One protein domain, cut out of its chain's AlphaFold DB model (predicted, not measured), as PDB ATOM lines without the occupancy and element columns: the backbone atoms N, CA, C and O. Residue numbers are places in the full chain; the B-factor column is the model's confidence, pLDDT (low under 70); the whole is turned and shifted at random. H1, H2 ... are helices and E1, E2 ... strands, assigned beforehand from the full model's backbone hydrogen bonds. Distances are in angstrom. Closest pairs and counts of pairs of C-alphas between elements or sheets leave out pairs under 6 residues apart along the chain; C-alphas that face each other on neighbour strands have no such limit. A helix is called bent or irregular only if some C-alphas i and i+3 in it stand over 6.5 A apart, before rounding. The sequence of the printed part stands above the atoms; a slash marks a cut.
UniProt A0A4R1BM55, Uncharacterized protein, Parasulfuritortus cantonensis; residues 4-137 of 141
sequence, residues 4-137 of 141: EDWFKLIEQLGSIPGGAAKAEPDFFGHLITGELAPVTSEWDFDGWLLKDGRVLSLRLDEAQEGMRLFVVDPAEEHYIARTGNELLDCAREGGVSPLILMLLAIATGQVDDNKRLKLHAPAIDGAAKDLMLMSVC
ATOM      1  N   GLU A   4      -9.361   4.480 -35.902       95.31
ATOM      2  CA  GLU A   4      -9.047   4.495 -34.467       95.31
ATOM      3  C   GLU A   4      -9.529   3.216 -33.764       95.31
ATOM      4  O   GLU A   4      -8.819   2.662 -32.924       95.31
ATOM      5  N   ASP A   5     -10.714   2.710 -34.126       96.06
ATOM      6  CA  ASP A   5     -11.232   1.454 -33.574       96.06
ATOM      7  C   ASP A   5     -10.344   0.262 -33.957       96.06
ATOM      8  O   ASP A   5     -10.073  -0.597 -33.119       96.06
ATOM      9  N   TRP A   6      -9.852   0.231 -35.199       97.38
ATOM     10  CA  TRP A   6      -8.934  -0.810 -35.665       97.38
ATOM     11  C   TRP A   6      -7.585  -0.767 -34.956       97.38
ATOM     12  O   TRP A   6      -7.104  -1.806 -34.508       97.38
ATOM     13  N   PHE A   7      -6.989   0.416 -34.793       97.38
ATOM     14  CA  PHE A   7      -5.718   0.540 -34.078       97.38
ATOM     15  C   PHE A   7      -5.832   0.134 -32.609       97.38
ATOM     16  O   PHE A   7      -4.928  -0.525 -32.102       97.38
ATOM     17  N   LYS A   8      -6.968   0.391 -31.949       96.62
ATOM     18  CA  LYS A   8      -7.223  -0.137 -30.596       96.62
ATOM     19  C   LYS A   8      -7.214  -1.666 -30.558       96.62
ATOM     20  O   LYS A   8      -6.682  -2.243 -29.614       96.62
ATOM     21  N   LEU A   9      -7.777  -2.337 -31.565       97.12
ATOM     22  CA  LEU A   9      -7.709  -3.801 -31.660       97.12
ATOM     23  C   LEU A   9      -6.286  -4.302 -31.928       97.12
ATOM     24  O   LEU A   9      -5.882  -5.322 -31.375       97.12
ATOM     25  N   ILE A  10      -5.505  -3.584 -32.735       97.06
ATOM     26  CA  ILE A  10      -4.095  -3.909 -32.991       97.06
ATOM     27  C   ILE A  10      -3.270  -3.778 -31.704       97.06
ATOM     28  O   ILE A  10      -2.494  -4.675 -31.376       97.06
ATOM     29  N   GLU A  11      -3.481  -2.714 -30.925       95.56
ATOM     30  CA  GLU A  11      -2.863  -2.549 -29.604       95.56
ATOM     31  C   GLU A  11      -3.251  -3.685 -28.648       95.56
ATOM     32  O   GLU A  11      -2.395  -4.212 -27.936       95.56
ATOM     33  N   GLN A  12      -4.520  -4.112 -28.663       94.06
ATOM     34  CA  GLN A  12      -4.974  -5.278 -27.901       94.06
ATOM     35  C   GLN A  12      -4.261  -6.558 -28.347       94.06
ATOM     36  O   GLN A  12      -3.779  -7.303 -27.500       94.06
ATOM     37  N   LEU A  13      -4.127  -6.818 -29.651       94.69
ATOM     38  CA  LEU A  13      -3.351  -7.963 -30.144       94.69
ATOM     39  C   LEU A  13      -1.894  -7.914 -29.672       94.69
ATOM     40  O   LEU A  13      -1.306  -8.954 -29.395       94.69
ATOM     41  N   GLY A  14      -1.312  -6.721 -29.548       94.12
ATOM     42  CA  GLY A  14       0.033  -6.531 -29.010       94.12
ATOM     43  C   GLY A  14       0.187  -6.909 -27.532       94.12
ATOM     44  O   GLY A  14       1.310  -7.155 -27.096       94.12
ATOM     45  N   SER A  15      -0.907  -6.982 -26.767       92.06
ATOM     46  CA  SER A  15      -0.880  -7.281 -25.330       92.06
ATOM     47  C   SER A  15      -0.793  -8.780 -25.013       92.06
ATOM     48  O   SER A  15      -0.455  -9.146 -23.884       92.06
ATOM     49  N   ILE A  16      -1.077  -9.656 -25.986       93.69
ATOM     50  CA  ILE A  16      -1.008 -11.104 -25.768       93.69
ATOM     51  C   ILE A  16       0.448 -11.533 -25.506       93.69
ATOM     52  O   ILE A  16       1.378 -10.933 -26.057       93.69
ATOM     53  N   PRO A  17       0.693 -12.583 -24.702       90.19
ATOM     54  CA  PRO A  17       2.041 -13.101 -24.493       90.19
ATOM     55  C   PRO A  17       2.747 -13.436 -25.817       90.19
ATOM     56  O   PRO A  17       2.254 -14.214 -26.622       90.19
ATOM     57  N   GLY A  18       3.917 -12.831 -26.046       90.00
ATOM     58  CA  GLY A  18       4.667 -12.979 -27.301       90.00
ATOM     59  C   GLY A  18       4.172 -12.109 -28.469       90.00
ATOM     60  O   GLY A  18       4.760 -12.177 -29.549       90.00
ATOM     61  N   GLY A  19       3.169 -11.254 -28.239       92.94
ATOM     62  CA  GLY A  19       2.666 -10.243 -29.168       92.94
ATOM     63  C   GLY A  19       1.794 -10.800 -30.294       92.94
ATOM     64  O   GLY A  19       1.608 -12.008 -30.424       92.94
ATOM     65  N   ALA A  20       1.293  -9.911 -31.157       95.12
ATOM     66  CA  ALA A  20       0.315 -10.232 -32.204       95.12
ATOM     67  C   ALA A  20       0.723 -11.399 -33.128       95.12
ATOM     68  O   ALA A  20      -0.131 -12.164 -33.570       95.12
ATOM     69  N   ALA A  21       2.025 -11.594 -33.370       94.75
ATOM     70  CA  ALA A  21       2.552 -12.703 -34.172       94.75
ATOM     71  C   ALA A  21       2.260 -14.097 -33.577       94.75
ATOM     72  O   ALA A  21       2.370 -15.104 -34.276       94.75
ATOM     73  N   LYS A  22       1.902 -14.173 -32.291       96.12
ATOM     74  CA  LYS A  22       1.498 -15.411 -31.619       96.12
ATOM     75  C   LYS A  22       0.012 -15.720 -31.721       96.12
ATOM     76  O   LYS A  22      -0.371 -16.855 -31.455       96.12
ATOM     77  N   ALA A  23      -0.810 -14.774 -32.176       96.94
ATOM     78  CA  ALA A  23      -2.254 -14.963 -32.251       96.94
ATOM     79  C   ALA A  23      -2.642 -16.181 -33.112       96.94
ATOM     80  O   ALA A  23      -3.454 -16.997 -32.686       96.94
ATOM     81  N   GLU A  24      -2.035 -16.355 -34.288       97.12
ATOM     82  CA  GLU A  24      -2.315 -17.517 -35.139       97.12
ATOM     83  C   GLU A  24      -1.884 -18.848 -34.497       97.12
ATOM     84  O   GLU A  24      -2.756 -19.686 -34.252       97.12
ATOM     85  N   PRO A  25      -0.591 -19.083 -34.187       97.06
ATOM     86  CA  PRO A  25      -0.157 -20.384 -33.684       97.06
ATOM     87  C   PRO A  25      -0.780 -20.754 -32.332       97.06
ATOM     88  O   PRO A  25      -1.105 -21.926 -32.135       97.06
ATOM     89  N   ASP A  26      -0.986 -19.790 -31.430       97.31
ATOM     90  CA  ASP A  26      -1.425 -20.085 -30.062       97.31
ATOM     91  C   ASP A  26      -2.939 -20.333 -29.976       97.31
ATOM     92  O   ASP A  26      -3.377 -21.190 -29.207       97.31
ATOM     93  N   PHE A  27      -3.745 -19.638 -30.789       98.00
ATOM     94  CA  PHE A  27      -5.209 -19.721 -30.715       98.00
ATOM     95  C   PHE A  27      -5.820 -20.533 -31.859       98.00
ATOM     96  O   PHE A  27      -6.791 -21.255 -31.644       98.00
ATOM     97  N   PHE A  28      -5.241 -20.481 -33.061       98.38
ATOM     98  CA  PHE A  28      -5.818 -21.098 -34.263       98.38
ATOM     99  C   PHE A  28      -4.990 -22.257 -34.822       98.38
ATOM    100  O   PHE A  28      -5.538 -23.084 -35.547       98.38
ATOM    101  N   GLY A  29      -3.712 -22.398 -34.453       97.69
ATOM    102  CA  GLY A  29      -2.803 -23.423 -34.994       97.69
ATOM    103  C   GLY A  29      -3.296 -24.869 -34.829       97.69
ATOM    104  O   GLY A  29      -2.972 -25.764 -35.612       97.69
ATOM    105  N   HIS A  30      -4.140 -25.126 -33.829       98.00
ATOM    106  CA  HIS A  30      -4.755 -26.438 -33.645       98.00
ATOM    107  C   HIS A  30      -5.958 -26.692 -34.577       98.00
ATOM    108  O   HIS A  30      -6.317 -27.858 -34.750       98.00
ATOM    109  N   LEU A  31      -6.518 -25.655 -35.209       98.31
ATOM    110  CA  LEU A  31      -7.685 -25.681 -36.103       98.31
ATOM    111  C   LEU A  31      -7.317 -25.590 -37.587       98.31
ATOM    112  O   LEU A  31      -8.052 -26.107 -38.426       98.31
ATOM    113  N   ILE A  32      -6.194 -24.949 -37.906       97.56
ATOM    114  CA  ILE A  32      -5.739 -24.719 -39.280       97.56
ATOM    115  C   ILE A  32      -4.653 -25.718 -39.685       97.56
ATOM    116  O   ILE A  32      -3.947 -26.287 -38.847       97.56
ATOM    117  N   THR A  33      -4.546 -25.976 -40.981       96.69
ATOM    118  CA  THR A  33      -3.438 -26.740 -41.561       96.69
ATOM    119  C   THR A  33      -2.240 -25.819 -41.819       96.69
ATOM    120  O   THR A  33      -2.382 -24.600 -41.833       96.69
ATOM    121  N   GLY A  34      -1.054 -26.395 -42.029       92.50
ATOM    122  CA  GLY A  34       0.113 -25.646 -42.520       92.50
ATOM    123  C   GLY A  34       0.163 -25.533 -44.049       92.50
ATOM    124  O   GLY A  34       1.184 -25.125 -44.594       92.50
ATOM    125  N   GLU A  35      -0.892 -25.971 -44.739       95.62
ATOM    126  CA  GLU A  35      -0.994 -25.944 -46.195       95.62
ATOM    127  C   GLU A  35      -1.620 -24.626 -46.661       95.62
ATOM    128  O   GLU A  35      -2.355 -23.965 -45.924       95.62
ATOM    129  N   LEU A  36      -1.338 -24.244 -47.906       93.31
ATOM    130  CA  LEU A  36      -1.971 -23.078 -48.514       93.31
ATOM    131  C   LEU A  36      -3.465 -23.342 -48.718       93.31
ATOM    132  O   LEU A  36      -3.850 -24.402 -49.217       93.31
ATOM    133  N   ALA A  37      -4.299 -22.359 -48.373       95.12
ATOM    134  CA  ALA A  37      -5.723 -22.419 -48.667       95.12
ATOM    135  C   ALA A  37      -5.948 -22.535 -50.187       95.12
ATOM    136  O   ALA A  37      -5.337 -21.780 -50.951       95.12
ATOM    137  N   PRO A  38      -6.792 -23.475 -50.656       94.75
ATOM    138  CA  PRO A  38      -7.141 -23.541 -52.065       94.75
ATOM    139  C   PRO A  38      -7.925 -22.289 -52.469       94.75
ATOM    140  O   PRO A  38      -8.663 -21.722 -51.665       94.75
ATOM    141  N   VAL A  39      -7.793 -21.889 -53.735       95.56
ATOM    142  CA  VAL A  39      -8.583 -20.790 -54.299       95.56
ATOM    143  C   VAL A  39     -10.048 -21.218 -54.368       95.56
ATOM    144  O   VAL A  39     -10.389 -22.217 -54.999       95.56
ATOM    145  N   THR A  40     -10.904 -20.440 -53.721       94.75
ATOM    146  CA  THR A  40     -12.361 -20.595 -53.672       94.75
ATOM    147  C   THR A  40     -13.079 -19.539 -54.511       94.75
ATOM    148  O   THR A  40     -14.185 -19.773 -54.985       94.75
ATOM    149  N   SER A  41     -12.445 -18.386 -54.736       94.19
ATOM    150  CA  SER A  41     -12.984 -17.267 -55.508       94.19
ATOM    151  C   SER A  41     -11.864 -16.429 -56.124       94.19
ATOM    152  O   SER A  41     -10.751 -16.383 -55.608       94.19
ATOM    153  N   GLU A  42     -12.172 -15.709 -57.205       93.69
ATOM    154  CA  GLU A  42     -11.270 -14.706 -57.789       93.69
ATOM    155  C   GLU A  42     -11.014 -13.502 -56.866       93.69
ATOM    156  O   GLU A  42     -10.046 -12.775 -57.067       93.69
ATOM    157  N   TRP A  43     -11.853 -13.313 -55.842       94.88
ATOM    158  CA  TRP A  43     -11.718 -12.246 -54.848       94.88
ATOM    159  C   TRP A  43     -10.988 -12.681 -53.576       94.88
ATOM    160  O   TRP A  43     -10.928 -11.902 -52.624       94.88
ATOM    161  N   ASP A  44     -10.494 -13.920 -53.508       95.25
ATOM    162  CA  ASP A  44      -9.754 -14.398 -52.339       95.25
ATOM    163  C   ASP A  44      -8.503 -13.539 -52.113       95.25
ATOM    164  O   ASP A  44      -7.657 -13.386 -52.995       95.25
ATOM    165  N   PHE A  45      -8.402 -12.969 -50.913       95.06
ATOM    166  CA  PHE A  45      -7.301 -12.102 -50.507       95.06
ATOM    167  C   PHE A  45      -6.385 -12.797 -49.491       95.06
ATOM    168  O   PHE A  45      -5.166 -12.791 -49.647       95.06
ATOM    169  N   ASP A  46      -6.971 -13.402 -48.458       95.44
ATOM    170  CA  ASP A  46      -6.268 -14.167 -47.422       95.44
ATOM    171  C   ASP A  46      -7.180 -15.305 -46.942       95.44
ATOM    172  O   ASP A  46      -8.405 -15.215 -47.061       95.44
ATOM    173  N   GLY A  47      -6.623 -16.382 -46.398       96.81
ATOM    174  CA  GLY A  47      -7.447 -17.488 -45.935       96.81
ATOM    175  C   GLY A  47      -6.697 -18.653 -45.310       96.81
ATOM    176  O   GLY A  47      -5.500 -18.852 -45.513       96.81
ATOM    177  N   TRP A  48      -7.446 -19.463 -44.567       98.25
ATOM    178  CA  TRP A  48      -6.940 -20.656 -43.894       98.25
ATOM    179  C   TRP A  48      -7.665 -21.908 -44.373       98.25
ATOM    180  O   TRP A  48      -8.896 -21.972 -44.323       98.25
ATOM    181  N   LEU A  49      -6.901 -22.940 -44.750       97.94
ATOM    182  CA  LEU A  49      -7.431 -24.296 -44.855       97.94
ATOM    183  C   LEU A  49      -7.572 -24.877 -43.448       97.94
ATOM    184  O   LEU A  49      -6.584 -25.077 -42.734       97.94
ATOM    185  N   LEU A  50      -8.810 -25.152 -43.053       97.81
ATOM    186  CA  LEU A  50      -9.159 -25.740 -41.770       97.81
ATOM    187  C   LEU A  50      -8.915 -27.253 -41.798       97.81
ATOM    188  O   LEU A  50      -9.066 -27.911 -42.827       97.81
ATOM    189  N   LYS A  51      -8.591 -27.841 -40.643       97.50
ATOM    190  CA  LYS A  51      -8.345 -29.292 -40.515       97.50
ATOM    191  C   LYS A  51      -9.565 -30.163 -40.813       97.50
ATOM    192  O   LYS A  51      -9.413 -31.365 -41.009       97.50
ATOM    193  N   ASP A  52     -10.759 -29.581 -40.833       95.25
ATOM    194  CA  ASP A  52     -11.985 -30.265 -41.251       95.25
ATOM    195  C   ASP A  52     -12.256 -30.171 -42.764       95.25
ATOM    196  O   ASP A  52     -13.297 -30.631 -43.231       95.25
ATOM    197  N   GLY A  53     -11.311 -29.617 -43.532       95.44
ATOM    198  CA  GLY A  53     -11.349 -29.537 -44.992       95.44
ATOM    199  C   GLY A  53     -12.046 -28.296 -45.548       95.44
ATOM    200  O   GLY A  53     -12.096 -28.133 -46.764       95.44
ATOM    201  N   ARG A  54     -12.582 -27.421 -44.692       97.56
ATOM    202  CA  ARG A  54     -13.211 -26.160 -45.106       97.56
ATOM    203  C   ARG A  54     -12.189 -25.038 -45.207       97.56
ATOM    204  O   ARG A  54     -11.090 -25.142 -44.671       97.56
ATOM    205  N   VAL A  55     -12.562 -23.941 -45.854       98.38
ATOM    206  CA  VAL A  55     -11.714 -22.754 -45.988       98.38
ATOM    207  C   VAL A  55     -12.367 -21.571 -45.297       98.38
ATOM    208  O   VAL A  55     -13.523 -21.248 -45.559       98.38
ATOM    209  N   LEU A  56     -11.626 -20.903 -44.420       98.50
ATOM    210  CA  LEU A  56     -11.984 -19.568 -43.961       98.50
ATOM    211  C   LEU A  56     -11.368 -18.574 -44.946       98.50
ATOM    212  O   LEU A  56     -10.147 -18.453 -44.981       98.50
ATOM    213  N   SER A  57     -12.189 -17.911 -45.758       98.19
ATOM    214  CA  SER A  57     -11.726 -17.003 -46.815       98.19
ATOM    215  C   SER A  57     -12.101 -15.557 -46.503       98.19
ATOM    216  O   SER A  57     -13.271 -15.233 -46.280       98.19
ATOM    217  N   LEU A  58     -11.098 -14.684 -46.493       97.75
ATOM    218  CA  LEU A  58     -11.254 -13.240 -46.491       97.75
ATOM    219  C   LEU A  58     -11.117 -12.743 -47.928       97.75
ATOM    220  O   LEU A  58     -10.085 -12.934 -48.569       97.75
ATOM    221  N   ARG A  59     -12.162 -12.083 -48.422       96.69
ATOM    222  CA  ARG A  59     -12.270 -11.627 -49.805       96.69
ATOM    223  C   ARG A  59     -12.293 -10.109 -49.900       96.69
ATOM    224  O   ARG A  59     -12.894  -9.448 -49.046       96.69
ATOM    225  N   LEU A  60     -11.687  -9.590 -50.964       93.31
ATOM    226  CA  LEU A  60     -11.713  -8.184 -51.361       93.31
ATOM    227  C   LEU A  60     -12.302  -8.084 -52.772       93.31
ATOM    228  O   LEU A  60     -11.672  -8.500 -53.741       93.31
ATOM    229  N   ASP A  61     -13.508  -7.533 -52.882       82.50
ATOM    230  CA  ASP A  61     -14.121  -7.212 -54.173       82.50
ATOM    231  C   ASP A  61     -13.930  -5.714 -54.437       82.50
ATOM    232  O   ASP A  61     -14.593  -4.880 -53.827       82.50
ATOM    233  N   GLU A  62     -13.022  -5.351 -55.346       76.19
ATOM    234  CA  GLU A  62     -12.750  -3.944 -55.673       76.19
ATOM    235  C   GLU A  62     -13.975  -3.210 -56.247       76.19
ATOM    236  O   GLU A  62     -14.065  -1.987 -56.142       76.19
ATOM    237  N   ALA A  63     -14.943  -3.935 -56.825       80.12
ATOM    238  CA  ALA A  63     -16.186  -3.348 -57.317       80.12
ATOM    239  C   ALA A  63     -17.207  -3.103 -56.193       80.12
ATOM    240  O   ALA A  63     -18.146  -2.321 -56.366       80.12
ATOM    241  N   GLN A  64     -17.046  -3.767 -55.048       71.62
ATOM    242  CA  GLN A  64     -17.913  -3.631 -53.889       71.62
ATOM    243  C   GLN A  64     -17.076  -3.303 -52.656       71.62
ATOM    244  O   GLN A  64     -16.662  -4.212 -51.943       71.62
ATOM    245  N   GLU A  65     -16.892  -2.005 -52.386       80.00
ATOM    246  CA  GLU A  65     -16.120  -1.496 -51.244       80.00
ATOM    247  C   GLU A  65     -16.276  -2.362 -49.981       80.00
ATOM    248  O   GLU A  65     -17.387  -2.580 -49.478       80.00
ATOM    249  N   GLY A  66     -15.142  -2.832 -49.459       87.75
ATOM    250  CA  GLY A  66     -15.060  -3.553 -48.200       87.75
ATOM    251  C   GLY A  66     -14.520  -4.979 -48.290       87.75
ATOM    252  O   GLY A  66     -14.504  -5.634 -49.331       87.75
ATOM    253  N   MET A  67     -14.136  -5.481 -47.121       94.69
ATOM    254  CA  MET A  67     -13.662  -6.845 -46.909       94.69
ATOM    255  C   MET A  67     -14.816  -7.737 -46.454       94.69
ATOM    256  O   MET A  67     -15.683  -7.310 -45.681       94.69
ATOM    257  N   ARG A  68     -14.830  -8.997 -46.895       96.62
ATOM    258  CA  ARG A  68     -15.887  -9.965 -46.564       96.62
ATOM    259  C   ARG A  68     -15.304 -11.290 -46.121       96.62
ATOM    260  O   ARG A  68     -14.416 -11.819 -46.774       96.62
ATOM    261  N   LEU A  69     -15.839 -11.832 -45.037       98.19
ATOM    262  CA  LEU A  69     -15.429 -13.120 -44.495       98.19
ATOM    263  C   LEU A  69     -16.437 -14.200 -44.890       98.19
ATOM    264  O   LEU A  69     -17.645 -14.007 -44.725       98.19
ATOM    265  N   PHE A  70     -15.931 -15.336 -45.356       98.44
ATOM    266  CA  PHE A  70     -16.699 -16.516 -45.734       98.44
ATOM    267  C   PHE A  70     -16.137 -17.768 -45.064       98.44
ATOM    268  O   PHE A  70     -14.931 -17.887 -44.854       98.44
ATOM    269  N   VAL A  71     -17.016 -18.727 -44.783       98.31
ATOM    270  CA  VAL A  71     -16.639 -20.125 -44.555       98.31
ATOM    271  C   VAL A  71     -17.082 -20.907 -45.781       98.31
ATOM    272  O   VAL A  71     -18.269 -20.942 -46.086       98.31
ATOM    273  N   VAL A  72     -16.137 -21.512 -46.484       98.12
ATOM    274  CA  VAL A  72     -16.376 -22.264 -47.716       98.12
ATOM    275  C   VAL A  72     -16.225 -23.746 -47.421       98.12
ATOM    276  O   VAL A  72     -15.177 -24.193 -46.951       98.12
ATOM    277  N   ASP A  73     -17.270 -24.512 -47.704       92.88
ATOM    278  CA  ASP A  73     -17.217 -25.967 -47.748       92.88
ATOM    279  C   ASP A  73     -17.491 -26.459 -49.185       92.88
ATOM    280  O   ASP A  73     -17.819 -25.656 -50.059       92.88
ATOM    281  N   PRO A  74     -17.314 -27.760 -49.491       85.19
ATOM    282  CA  PRO A  74     -17.492 -28.259 -50.857       85.19
ATOM    283  C   PRO A  74     -18.903 -28.098 -51.439       85.19
ATOM    284  O   PRO A  74     -19.064 -28.216 -52.654       85.19
ATOM    285  N   ALA A  75     -19.925 -27.918 -50.601       89.94
ATOM    286  CA  ALA A  75     -21.315 -27.814 -51.026       89.94
ATOM    287  C   ALA A  75     -21.777 -26.358 -51.136       89.94
ATOM    288  O   ALA A  75     -22.555 -26.041 -52.038       89.94
ATOM    289  N   GLU A  76     -21.331 -25.491 -50.226       93.88
ATOM    290  CA  GLU A  76     -21.835 -24.126 -50.120       93.88
ATOM    291  C   GLU A  76     -20.807 -23.144 -49.537       93.88
ATOM    292  O   GLU A  76     -19.922 -23.490 -48.749       93.88
ATOM    293  N   GLU A  77     -20.966 -21.873 -49.915       96.62
ATOM    294  CA  GLU A  77     -20.262 -20.750 -49.304       96.62
ATOM    295  C   GLU A  77     -21.163 -20.031 -48.300       96.62
ATOM    296  O   GLU A  77     -22.238 -19.530 -48.637       96.62
ATOM    297  N   HIS A  78     -20.685 -19.892 -47.069       97.62
ATOM    298  CA  HIS A  78     -21.410 -19.226 -45.996       97.62
ATOM    299  C   HIS A  78     -20.820 -17.841 -45.758       97.62
ATOM    300  O   HIS A  78     -19.732 -17.705 -45.194       97.62
ATOM    301  N   TYR A  79     -21.536 -16.794 -46.169       97.44
ATOM    302  CA  TYR A  79     -21.186 -15.417 -45.812       97.44
ATOM    303  C   TYR A  79     -21.246 -15.236 -44.293       97.44
ATOM    304  O   TYR A  79     -22.255 -15.560 -43.669       97.44
ATOM    305  N   ILE A  80     -20.198 -14.668 -43.701       98.44
ATOM    306  CA  ILE A  80     -20.106 -14.447 -42.257       98.44
ATOM    307  C   ILE A  80     -20.363 -12.981 -41.922       98.44
ATOM    308  O   ILE A  80     -21.339 -12.649 -41.243       98.44
ATOM    309  N   ALA A  81     -19.498 -12.102 -42.416       97.62
ATOM    310  CA  ALA A  81     -19.477 -10.698 -42.038       97.62
ATOM    311  C   ALA A  81     -18.816  -9.836 -43.116       97.62
ATOM    312  O   ALA A  81     -18.086 -10.334 -43.975       97.62
ATOM    313  N   ARG A  82     -19.050  -8.524 -43.034       96.06
ATOM    314  CA  ARG A  82     -18.419  -7.522 -43.894       96.06
ATOM    315  C   ARG A  82     -17.919  -6.350 -43.073       96.06
ATOM    316  O   ARG A  82     -18.522  -5.993 -42.062       96.06
ATOM    317  N   THR A  83     -16.882  -5.704 -43.572       94.69
ATOM    318  CA  THR A  83     -16.388  -4.437 -43.043       94.69
ATOM    319  C   THR A  83     -15.834  -3.572 -44.172       94.69
ATOM    320  O   THR A  83     -15.813  -4.012 -45.317       94.69
ATOM    321  N   GLY A  84     -15.454  -2.331 -43.879       93.00
ATOM    322  CA  GLY A  84     -14.848  -1.433 -44.862       93.00
ATOM    323  C   GLY A  84     -13.398  -1.806 -45.197       93.00
ATOM    324  O   GLY A  84     -12.822  -2.728 -44.612       93.00
ATOM    325  N   ASN A  85     -12.807  -1.088 -46.152       89.88
ATOM    326  CA  ASN A  85     -11.420  -1.307 -46.583       89.88
ATOM    327  C   ASN A  85     -10.398  -0.923 -45.501       89.88
ATOM    328  O   ASN A  85      -9.260  -1.385 -45.541       89.88
ATOM    329  N   GLU A  86     -10.816  -0.153 -44.493       93.44
ATOM    330  CA  GLU A  86      -9.968   0.293 -43.388       93.44
ATOM    331  C   GLU A  86      -9.342  -0.876 -42.618       93.44
ATOM    332  O   GLU A  86      -8.246  -0.723 -42.089       93.44
ATOM    333  N   LEU A  87      -9.987  -2.055 -42.593       95.00
ATOM    334  CA  LEU A  87      -9.389  -3.278 -42.039       95.00
ATOM    335  C   LEU A  87      -8.008  -3.532 -42.656       95.00
ATOM    336  O   LEU A  87      -7.048  -3.794 -41.935       95.00
ATOM    337  N   LEU A  88      -7.925  -3.491 -43.987       94.56
ATOM    338  CA  LEU A  88      -6.725  -3.860 -44.724       94.56
ATOM    339  C   LEU A  88      -5.618  -2.822 -44.533       94.56
ATOM    340  O   LEU A  88      -4.463  -3.188 -44.313       94.56
ATOM    341  N   ASP A  89      -5.974  -1.541 -44.590       94.31
ATOM    342  CA  ASP A  89      -5.016  -0.451 -44.417       94.31
ATOM    343  C   ASP A  89      -4.440  -0.441 -42.998       94.31
ATOM    344  O   ASP A  89      -3.217  -0.429 -42.831       94.31
ATOM    345  N   CYS A  90      -5.293  -0.567 -41.977       96.88
ATOM    346  CA  CYS A  90      -4.852  -0.647 -40.586       96.88
ATOM    347  C   CYS A  90      -4.051  -1.925 -40.303       96.88
ATOM    348  O   CYS A  90      -3.027  -1.855 -39.628       96.88
ATOM    349  N   ALA A  91      -4.465  -3.086 -40.827       96.88
ATOM    350  CA  ALA A  91      -3.718  -4.336 -40.653       96.88
ATOM    351  C   ALA A  91      -2.306  -4.240 -41.250       96.88
ATOM    352  O   ALA A  91      -1.336  -4.668 -40.620       96.88
ATOM    353  N   ARG A  92      -2.182  -3.621 -42.432       95.75
ATOM    354  CA  ARG A  92      -0.894  -3.373 -43.088       95.75
ATOM    355  C   ARG A  92      -0.015  -2.431 -42.267       95.75
ATOM    356  O   ARG A  92       1.156  -2.736 -42.071       95.75
ATOM    357  N   GLU A  93      -0.562  -1.316 -41.789       96.88
ATOM    358  CA  GLU A  93       0.182  -0.341 -40.980       96.88
ATOM    359  C   GLU A  93       0.616  -0.923 -39.626       96.88
ATOM    360  O   GLU A  93       1.750  -0.720 -39.196       96.88
ATOM    361  N   GLY A  94      -0.251  -1.710 -38.985       95.44
ATOM    362  CA  GLY A  94       0.034  -2.383 -37.717       95.44
ATOM    363  C   GLY A  94       0.890  -3.645 -37.832       95.44
ATOM    364  O   GLY A  94       1.280  -4.200 -36.806       95.44
ATOM    365  N   GLY A  95       1.171  -4.126 -39.047       95.69
ATOM    366  CA  GLY A  95       1.935  -5.355 -39.269       95.69
ATOM    367  C   GLY A  95       1.258  -6.611 -38.708       95.69
ATOM    368  O   GLY A  95       1.943  -7.491 -38.188       95.69
ATOM    369  N   VAL A  96      -0.075  -6.696 -38.786       97.06
ATOM    370  CA  VAL A  96      -0.863  -7.842 -38.296       97.06
ATOM    371  C   VAL A  96      -1.639  -8.521 -39.425       97.06
ATOM    372  O   VAL A  96      -1.908  -7.917 -40.461       97.06
ATOM    373  N   SER A  97      -2.038  -9.780 -39.221       96.88
ATOM    374  CA  SER A  97      -2.918 -10.474 -40.168       96.88
ATOM    375  C   SER A  97      -4.306  -9.808 -40.198       96.88
ATOM    376  O   SER A  97      -4.932  -9.664 -39.140       96.88
ATOM    377  N   PRO A  98      -4.829  -9.443 -41.384       97.19
ATOM    378  CA  PRO A  98      -6.175  -8.893 -41.513       97.19
ATOM    379  C   PRO A  98      -7.251  -9.923 -41.160       97.19
ATOM    380  O   PRO A  98      -8.296  -9.548 -40.630       97.19
ATOM    381  N   LEU A  99      -6.994 -11.217 -41.382       97.81
ATOM    382  CA  LEU A  99      -7.909 -12.286 -40.991       97.81
ATOM    383  C   LEU A  99      -8.032 -12.390 -39.464       97.81
ATOM    384  O   LEU A  99      -9.144 -12.404 -38.937       97.81
ATOM    385  N   ILE A 100      -6.908 -12.363 -38.740       98.25
ATOM    386  CA  ILE A 100      -6.907 -12.332 -37.267       98.25
ATOM    387  C   ILE A 100      -7.610 -11.072 -36.753       98.25
ATOM    388  O   ILE A 100      -8.424 -11.150 -35.833       98.25
ATOM    389  N   LEU A 101      -7.323  -9.914 -37.354       98.12
ATOM    390  CA  LEU A 101      -7.927  -8.645 -36.958       98.12
ATOM    391  C   LEU A 101      -9.451  -8.642 -37.173       98.12
ATOM    392  O   LEU A 101     -10.193  -8.198 -36.298       98.12
ATOM    393  N   MET A 102      -9.929  -9.201 -38.292       98.31
ATOM    394  CA  MET A 102     -11.355  -9.382 -38.577       98.31
ATOM    395  C   MET A 102     -12.024 -10.304 -37.550       98.31
ATOM    396  O   MET A 102     -13.093  -9.981 -37.033       98.31
ATOM    397  N   LEU A 103     -11.391 -11.433 -37.217       98.62
ATOM    398  CA  LEU A 103     -11.902 -12.375 -36.218       98.62
ATOM    399  C   LEU A 103     -11.973 -11.751 -34.823       98.62
ATOM    400  O   LEU A 103     -12.978 -11.921 -34.131       98.62
ATOM    401  N   LEU A 104     -10.953 -10.985 -34.426       98.38
ATOM    402  CA  LEU A 104     -10.974 -10.252 -33.164       98.38
ATOM    403  C   LEU A 104     -12.106  -9.213 -33.145       98.38
ATOM    404  O   LEU A 104     -12.821  -9.123 -32.151       98.38
ATOM    405  N   ALA A 105     -12.320  -8.476 -34.237       98.25
ATOM    406  CA  ALA A 105     -13.397  -7.489 -34.325       98.25
ATOM    407  C   ALA A 105     -14.803  -8.107 -34.272       98.25
ATOM    408  O   ALA A 105     -15.728  -7.497 -33.731       98.25
ATOM    409  N   ILE A 106     -14.976  -9.322 -34.803       98.50
ATOM    410  CA  ILE A 106     -16.210 -10.102 -34.630       98.50
ATOM    411  C   ILE A 106     -16.359 -10.520 -33.163       98.50
ATOM    412  O   ILE A 106     -17.418 -10.320 -32.569       98.50
ATOM    413  N   ALA A 107     -15.300 -11.058 -32.549       98.06
ATOM    414  CA  ALA A 107     -15.337 -11.513 -31.160       98.06
ATOM    415  C   ALA A 107     -15.657 -10.376 -30.173       98.06
ATOM    416  O   ALA A 107     -16.419 -10.589 -29.229       98.06
ATOM    417  N   THR A 108     -15.142  -9.167 -30.423       96.81
ATOM    418  CA  THR A 108     -15.414  -7.957 -29.625       96.81
ATOM    419  C   THR A 108     -16.785  -7.338 -29.914       96.81
ATOM    420  O   THR A 108     -17.198  -6.410 -29.216       96.81
ATOM    421  N   GLY A 109     -17.506  -7.835 -30.926       96.50
ATOM    422  CA  GLY A 109     -18.815  -7.335 -31.344       96.50
ATOM    423  C   GLY A 109     -18.773  -6.013 -32.115       96.50
ATOM    424  O   GLY A 109     -19.817  -5.390 -32.301       96.50
ATOM    425  N   GLN A 110     -17.596  -5.559 -32.558       96.81
ATOM    426  CA  GLN A 110     -17.462  -4.346 -33.374       96.81
ATOM    427  C   GLN A 110     -17.810  -4.589 -34.850       96.81
ATOM    428  O   GLN A 110     -18.245  -3.666 -35.544       96.81
ATOM    429  N   VAL A 111     -17.661  -5.832 -35.318       97.56
ATOM    430  CA  VAL A 111     -18.187  -6.316 -36.597       97.56
ATOM    431  C   VAL A 111     -19.327  -7.289 -36.318       97.56
ATOM    432  O   VAL A 111     -19.126  -8.329 -35.697       97.56
ATOM    433  N   ASP A 112     -20.525  -6.962 -36.800       96.94
ATOM    434  CA  ASP A 112     -21.690  -7.834 -36.664       96.94
ATOM    435  C   ASP A 112     -21.657  -8.961 -37.705       96.94
ATOM    436  O   ASP A 112     -21.775  -8.737 -38.915       96.94
ATOM    437  N   ASP A 113     -21.523 -10.191 -37.219       98.06
ATOM    438  CA  ASP A 113     -21.627 -11.408 -38.012       98.06
ATOM    439  C   ASP A 113     -23.035 -12.027 -37.952       98.06
ATOM    440  O   ASP A 113     -23.279 -13.040 -38.601       98.06
ATOM    441  N   ASN A 114     -23.971 -11.465 -37.176       97.62
ATOM    442  CA  ASN A 114     -25.279 -12.043 -36.866       97.62
ATOM    443  C   ASN A 114     -25.194 -13.516 -36.403       97.62
ATOM    444  O   ASN A 114     -26.029 -14.348 -36.770       97.62
ATOM    445  N   LYS A 115     -24.164 -13.853 -35.610       97.69
ATOM    446  CA  LYS A 115     -23.839 -15.209 -35.123       97.69
ATOM    447  C   LYS A 115     -23.478 -16.217 -36.220       97.69
ATOM    448  O   LYS A 115     -23.430 -17.419 -35.935       97.69
ATOM    449  N   ARG A 116     -23.243 -15.779 -37.459       98.50
ATOM    450  CA  ARG A 116     -22.912 -16.673 -38.575       98.50
ATOM    451  C   ARG A 116     -21.584 -17.388 -38.350       98.50
ATOM    452  O   ARG A 116     -21.504 -18.575 -38.642       98.50
ATOM    453  N   LEU A 117     -20.578 -16.743 -37.754       98.38
ATOM    454  CA  LEU A 117     -19.305 -17.401 -37.452       98.38
ATOM    455  C   LEU A 117     -19.514 -18.537 -36.452       98.38
ATOM    456  O   LEU A 117     -19.045 -19.649 -36.670       98.38
ATOM    457  N   LYS A 118     -20.301 -18.299 -35.399       98.19
ATOM    458  CA  LYS A 118     -20.666 -19.345 -34.437       98.19
ATOM    459  C   LYS A 118     -21.433 -20.500 -35.090       98.19
ATOM    460  O   LYS A 118     -21.251 -21.646 -34.689       98.19
ATOM    461  N   LEU A 119     -22.310 -20.209 -36.052       97.94
ATOM    462  CA  LEU A 119     -23.114 -21.220 -36.742       97.94
ATOM    463  C   LEU A 119     -22.268 -22.073 -37.696       97.94
ATOM    464  O   LEU A 119     -22.381 -23.296 -37.681       97.94
ATOM    465  N   HIS A 120     -21.420 -21.433 -38.499       97.44
ATOM    466  CA  HIS A 120     -20.709 -22.087 -39.596       97.44
ATOM    467  C   HIS A 120     -19.276 -22.493 -39.236       97.44
ATOM    468  O   HIS A 120     -18.750 -23.420 -39.833       97.44
ATOM    469  N   ALA A 121     -18.639 -21.886 -38.238       97.50
ATOM    470  CA  ALA A 121     -17.305 -22.258 -37.762       97.50
ATOM    471  C   ALA A 121     -17.182 -22.090 -36.231       97.50
ATOM    472  O   ALA A 121     -16.389 -21.274 -35.755       97.50
ATOM    473  N   PRO A 122     -17.924 -22.881 -35.427       98.19
ATOM    474  CA  PRO A 122     -17.985 -22.713 -33.971       98.19
ATOM    475  C   PRO A 122     -16.622 -22.807 -33.270       98.19
ATOM    476  O   PRO A 122     -16.406 -22.134 -32.268       98.19
ATOM    477  N   ALA A 123     -15.694 -23.618 -33.788       98.44
ATOM    478  CA  ALA A 123     -14.344 -23.717 -33.236       98.44
ATOM    479  C   ALA A 123     -13.516 -22.441 -33.482       98.44
ATOM    480  O   ALA A 123     -12.793 -22.004 -32.594       98.44
ATOM    481  N   ILE A 124     -13.674 -21.812 -34.653       98.62
ATOM    482  CA  ILE A 124     -13.031 -20.530 -34.978       98.62
ATOM    483  C   ILE A 124     -13.638 -19.402 -34.136       98.62
ATOM    484  O   ILE A 124     -12.894 -18.596 -33.588       98.62
ATOM    485  N   ASP A 125     -14.967 -19.375 -33.972       98.75
ATOM    486  CA  ASP A 125     -15.653 -18.442 -33.060       98.75
ATOM    487  C   ASP A 125     -15.142 -18.578 -31.615       98.75
ATOM    488  O   ASP A 125     -14.872 -17.575 -30.955       98.75
ATOM    489  N   GLY A 126     -14.970 -19.814 -31.133       98.62
ATOM    490  CA  GLY A 126     -14.384 -20.097 -29.822       98.62
ATOM    491  C   GLY A 126     -12.958 -19.559 -29.692       98.62
ATOM    492  O   GLY A 126     -12.687 -18.769 -28.791       98.62
ATOM    493  N   ALA A 127     -12.080 -19.896 -30.638       98.50
ATOM    494  CA  ALA A 127     -10.694 -19.431 -30.643       98.50
ATOM    495  C   ALA A 127     -10.573 -17.898 -30.732       98.50
ATOM    496  O   ALA A 127      -9.746 -17.300 -30.047       98.50
ATOM    497  N   ALA A 128     -11.429 -17.237 -31.519       98.50
ATOM    498  CA  ALA A 128     -11.463 -15.777 -31.610       98.50
ATOM    499  C   ALA A 128     -11.892 -15.120 -30.284       98.50
ATOM    500  O   ALA A 128     -11.363 -14.074 -29.905       98.50
ATOM    501  N   LYS A 129     -12.813 -15.746 -29.543       98.25
ATOM    502  CA  LYS A 129     -13.203 -15.296 -28.197       98.25
ATOM    503  C   LYS A 129     -12.105 -15.526 -27.172       98.25
ATOM    504  O   LYS A 129     -11.892 -14.649 -26.341       98.25
ATOM    505  N   ASP A 130     -11.391 -16.643 -27.246       97.50
ATOM    506  CA  ASP A 130     -10.235 -16.890 -26.382       97.50
ATOM    507  C   ASP A 130      -9.127 -15.861 -26.646       97.50
ATOM    508  O   ASP A 130      -8.588 -15.283 -25.701       97.50
ATOM    509  N   LEU A 131      -8.855 -15.542 -27.919       97.25
ATOM    510  CA  LEU A 131      -7.948 -14.459 -28.305       97.25
ATOM    511  C   LEU A 131      -8.393 -13.119 -27.714       97.25
ATOM    512  O   LEU A 131      -7.582 -12.429 -27.101       97.25
ATOM    513  N   MET A 132      -9.674 -12.762 -27.861       96.19
ATOM    514  CA  MET A 132     -10.237 -11.543 -27.275       96.19
ATOM    515  C   MET A 132     -10.052 -11.511 -25.754       96.19
ATOM    516  O   MET A 132      -9.643 -10.494 -25.204       96.19
ATOM    517  N   LEU A 133     -10.354 -12.608 -25.055       94.19
ATOM    518  CA  LEU A 133     -10.206 -12.680 -23.602       94.19
ATOM    519  C   LEU A 133      -8.748 -12.473 -23.185       94.19
ATOM    520  O   LEU A 133      -8.486 -11.733 -22.239       94.19
ATOM    521  N   MET A 134      -7.804 -13.072 -23.908       93.56
ATOM    522  CA  MET A 134      -6.378 -12.932 -23.623       93.56
ATOM    523  C   MET A 134      -5.826 -11.551 -23.992       93.56
ATOM    524  O   MET A 134      -4.944 -11.063 -23.291       93.56
ATOM    525  N   SER A 135      -6.360 -10.894 -25.024       89.31
ATOM    526  CA  SER A 135      -5.927  -9.558 -25.463       89.31
ATOM    527  C   SER A 135      -6.432  -8.417 -24.570       89.31
ATOM    528  O   SER A 135      -5.862  -7.320 -24.558       89.31
ATOM    529  N   VAL A 136      -7.482  -8.659 -23.778       85.94
ATOM    530  CA  VAL A 136      -7.976  -7.715 -22.756       85.94
ATOM    531  C   VAL A 136      -7.499  -8.051 -21.343       85.94
ATOM    532  O   VAL A 136      -7.579  -7.206 -20.445       85.94
ATOM    533  N   CYS A 137      -7.003  -9.270 -21.117       72.00
ATOM    534  CA  CYS A 137      -6.547  -9.723 -19.811       72.00
ATOM    535  C   CYS A 137      -5.226  -9.039 -19.429       72.00
ATOM    536  O   CYS A 137      -4.137  -9.478 -19.783       72.00
TER     537      CYS A 137
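Overview. This is residues 4 to 137 of the 141 residues of an uncharacterized protein of Parasulfuritortus cantonensis (UniProt A0A4R1BM55). A twisted wall of four antiparallel strands, E1 to E4, has helix H4 across one face, and H4 is the core helix, with the sheet on one side and H1, H3 and H6 packed round the rest of it. H2 packs on H6, and the short H5 covers the edge strand E4 on the same face as H4; no named helix is on the other face. The printed part has 134 residues with six named helices and four named strands, in the order H1 H2 E1 E2 E3 E4 H3 H4 H5 H6, and its class is mixed, helices and strands. The whole is compact, with a radius of gyration of the C-alphas of 13.7 A, and rounded, spanning 39 by 33 by 27 A.

Along the chain. H1, residues 4 to 14, begins at C-alpha 4 (-9.047, 4.495, -34.467) and is 15.3 A long. H2 is residues 20 to 28; it is only just irregular, with C-alphas 21 and 24 6.9 A apart. The strands are E1, residues 44 to 49, E2, residues 55 to 60, E3, residues 67 to 72, and E4, residues 77 to 83, which is 17.9 A long. H3 is residues 86 to 94, H4 residues 98 to 107 and H5 residues 116 to 120. H6, residues 122 to 136, is 21.2 A long and ends at C-alpha 136 (-7.976, -7.715, -22.756).

Arrangement. The sheet runs E1 E2 E3 E4, a meander, each strand the antiparallel neighbour and hairpin partner of the one before. N 48 and O 56 are 2.9 A apart between E1 and E2, N 57 and O 70 2.9 A between E2 and E3, and N 69 and O 81 2.9 A between E3 and E4. H4 on one face makes two layers, a helix over a sheet; its height over the sheet is 9.3 A, and it runs across the strands, at 75 degrees to E2 on the local plane. H5, on the same face, lies over E4 at a height of 8.4 A. H4 touches H6 about perpendicular at 87 degrees, closest at the C-alphas of Ala 107 and Lys 129, 5.3 A. H4 touches H1 at 81 degrees, about perpendicular, closest at the C-alphas of Leu 9 and Leu 101, 7.2 A. H3 touches H4, closest at the C-alphas of Ala 91 and Pro 98, 5.2 A. H2 touches H6, closest at the C-alphas of Phe 27 and Ala 127, 5.5 A. Every O i to N i+4 pair is within hydrogen-bond range in H1, H3, H4, H5 and H6, and 3 of 5 are in H2.

Size, cuts and confidence. The C-alphas of Ala 63 and Cys 137, the two farthest apart, are 39.2 A apart. The printed part has no cut. The link from H2 to E1, residues 29 to 43, is long. Mean pLDDT of the printed part is 95.2, and no printed residue is under 70.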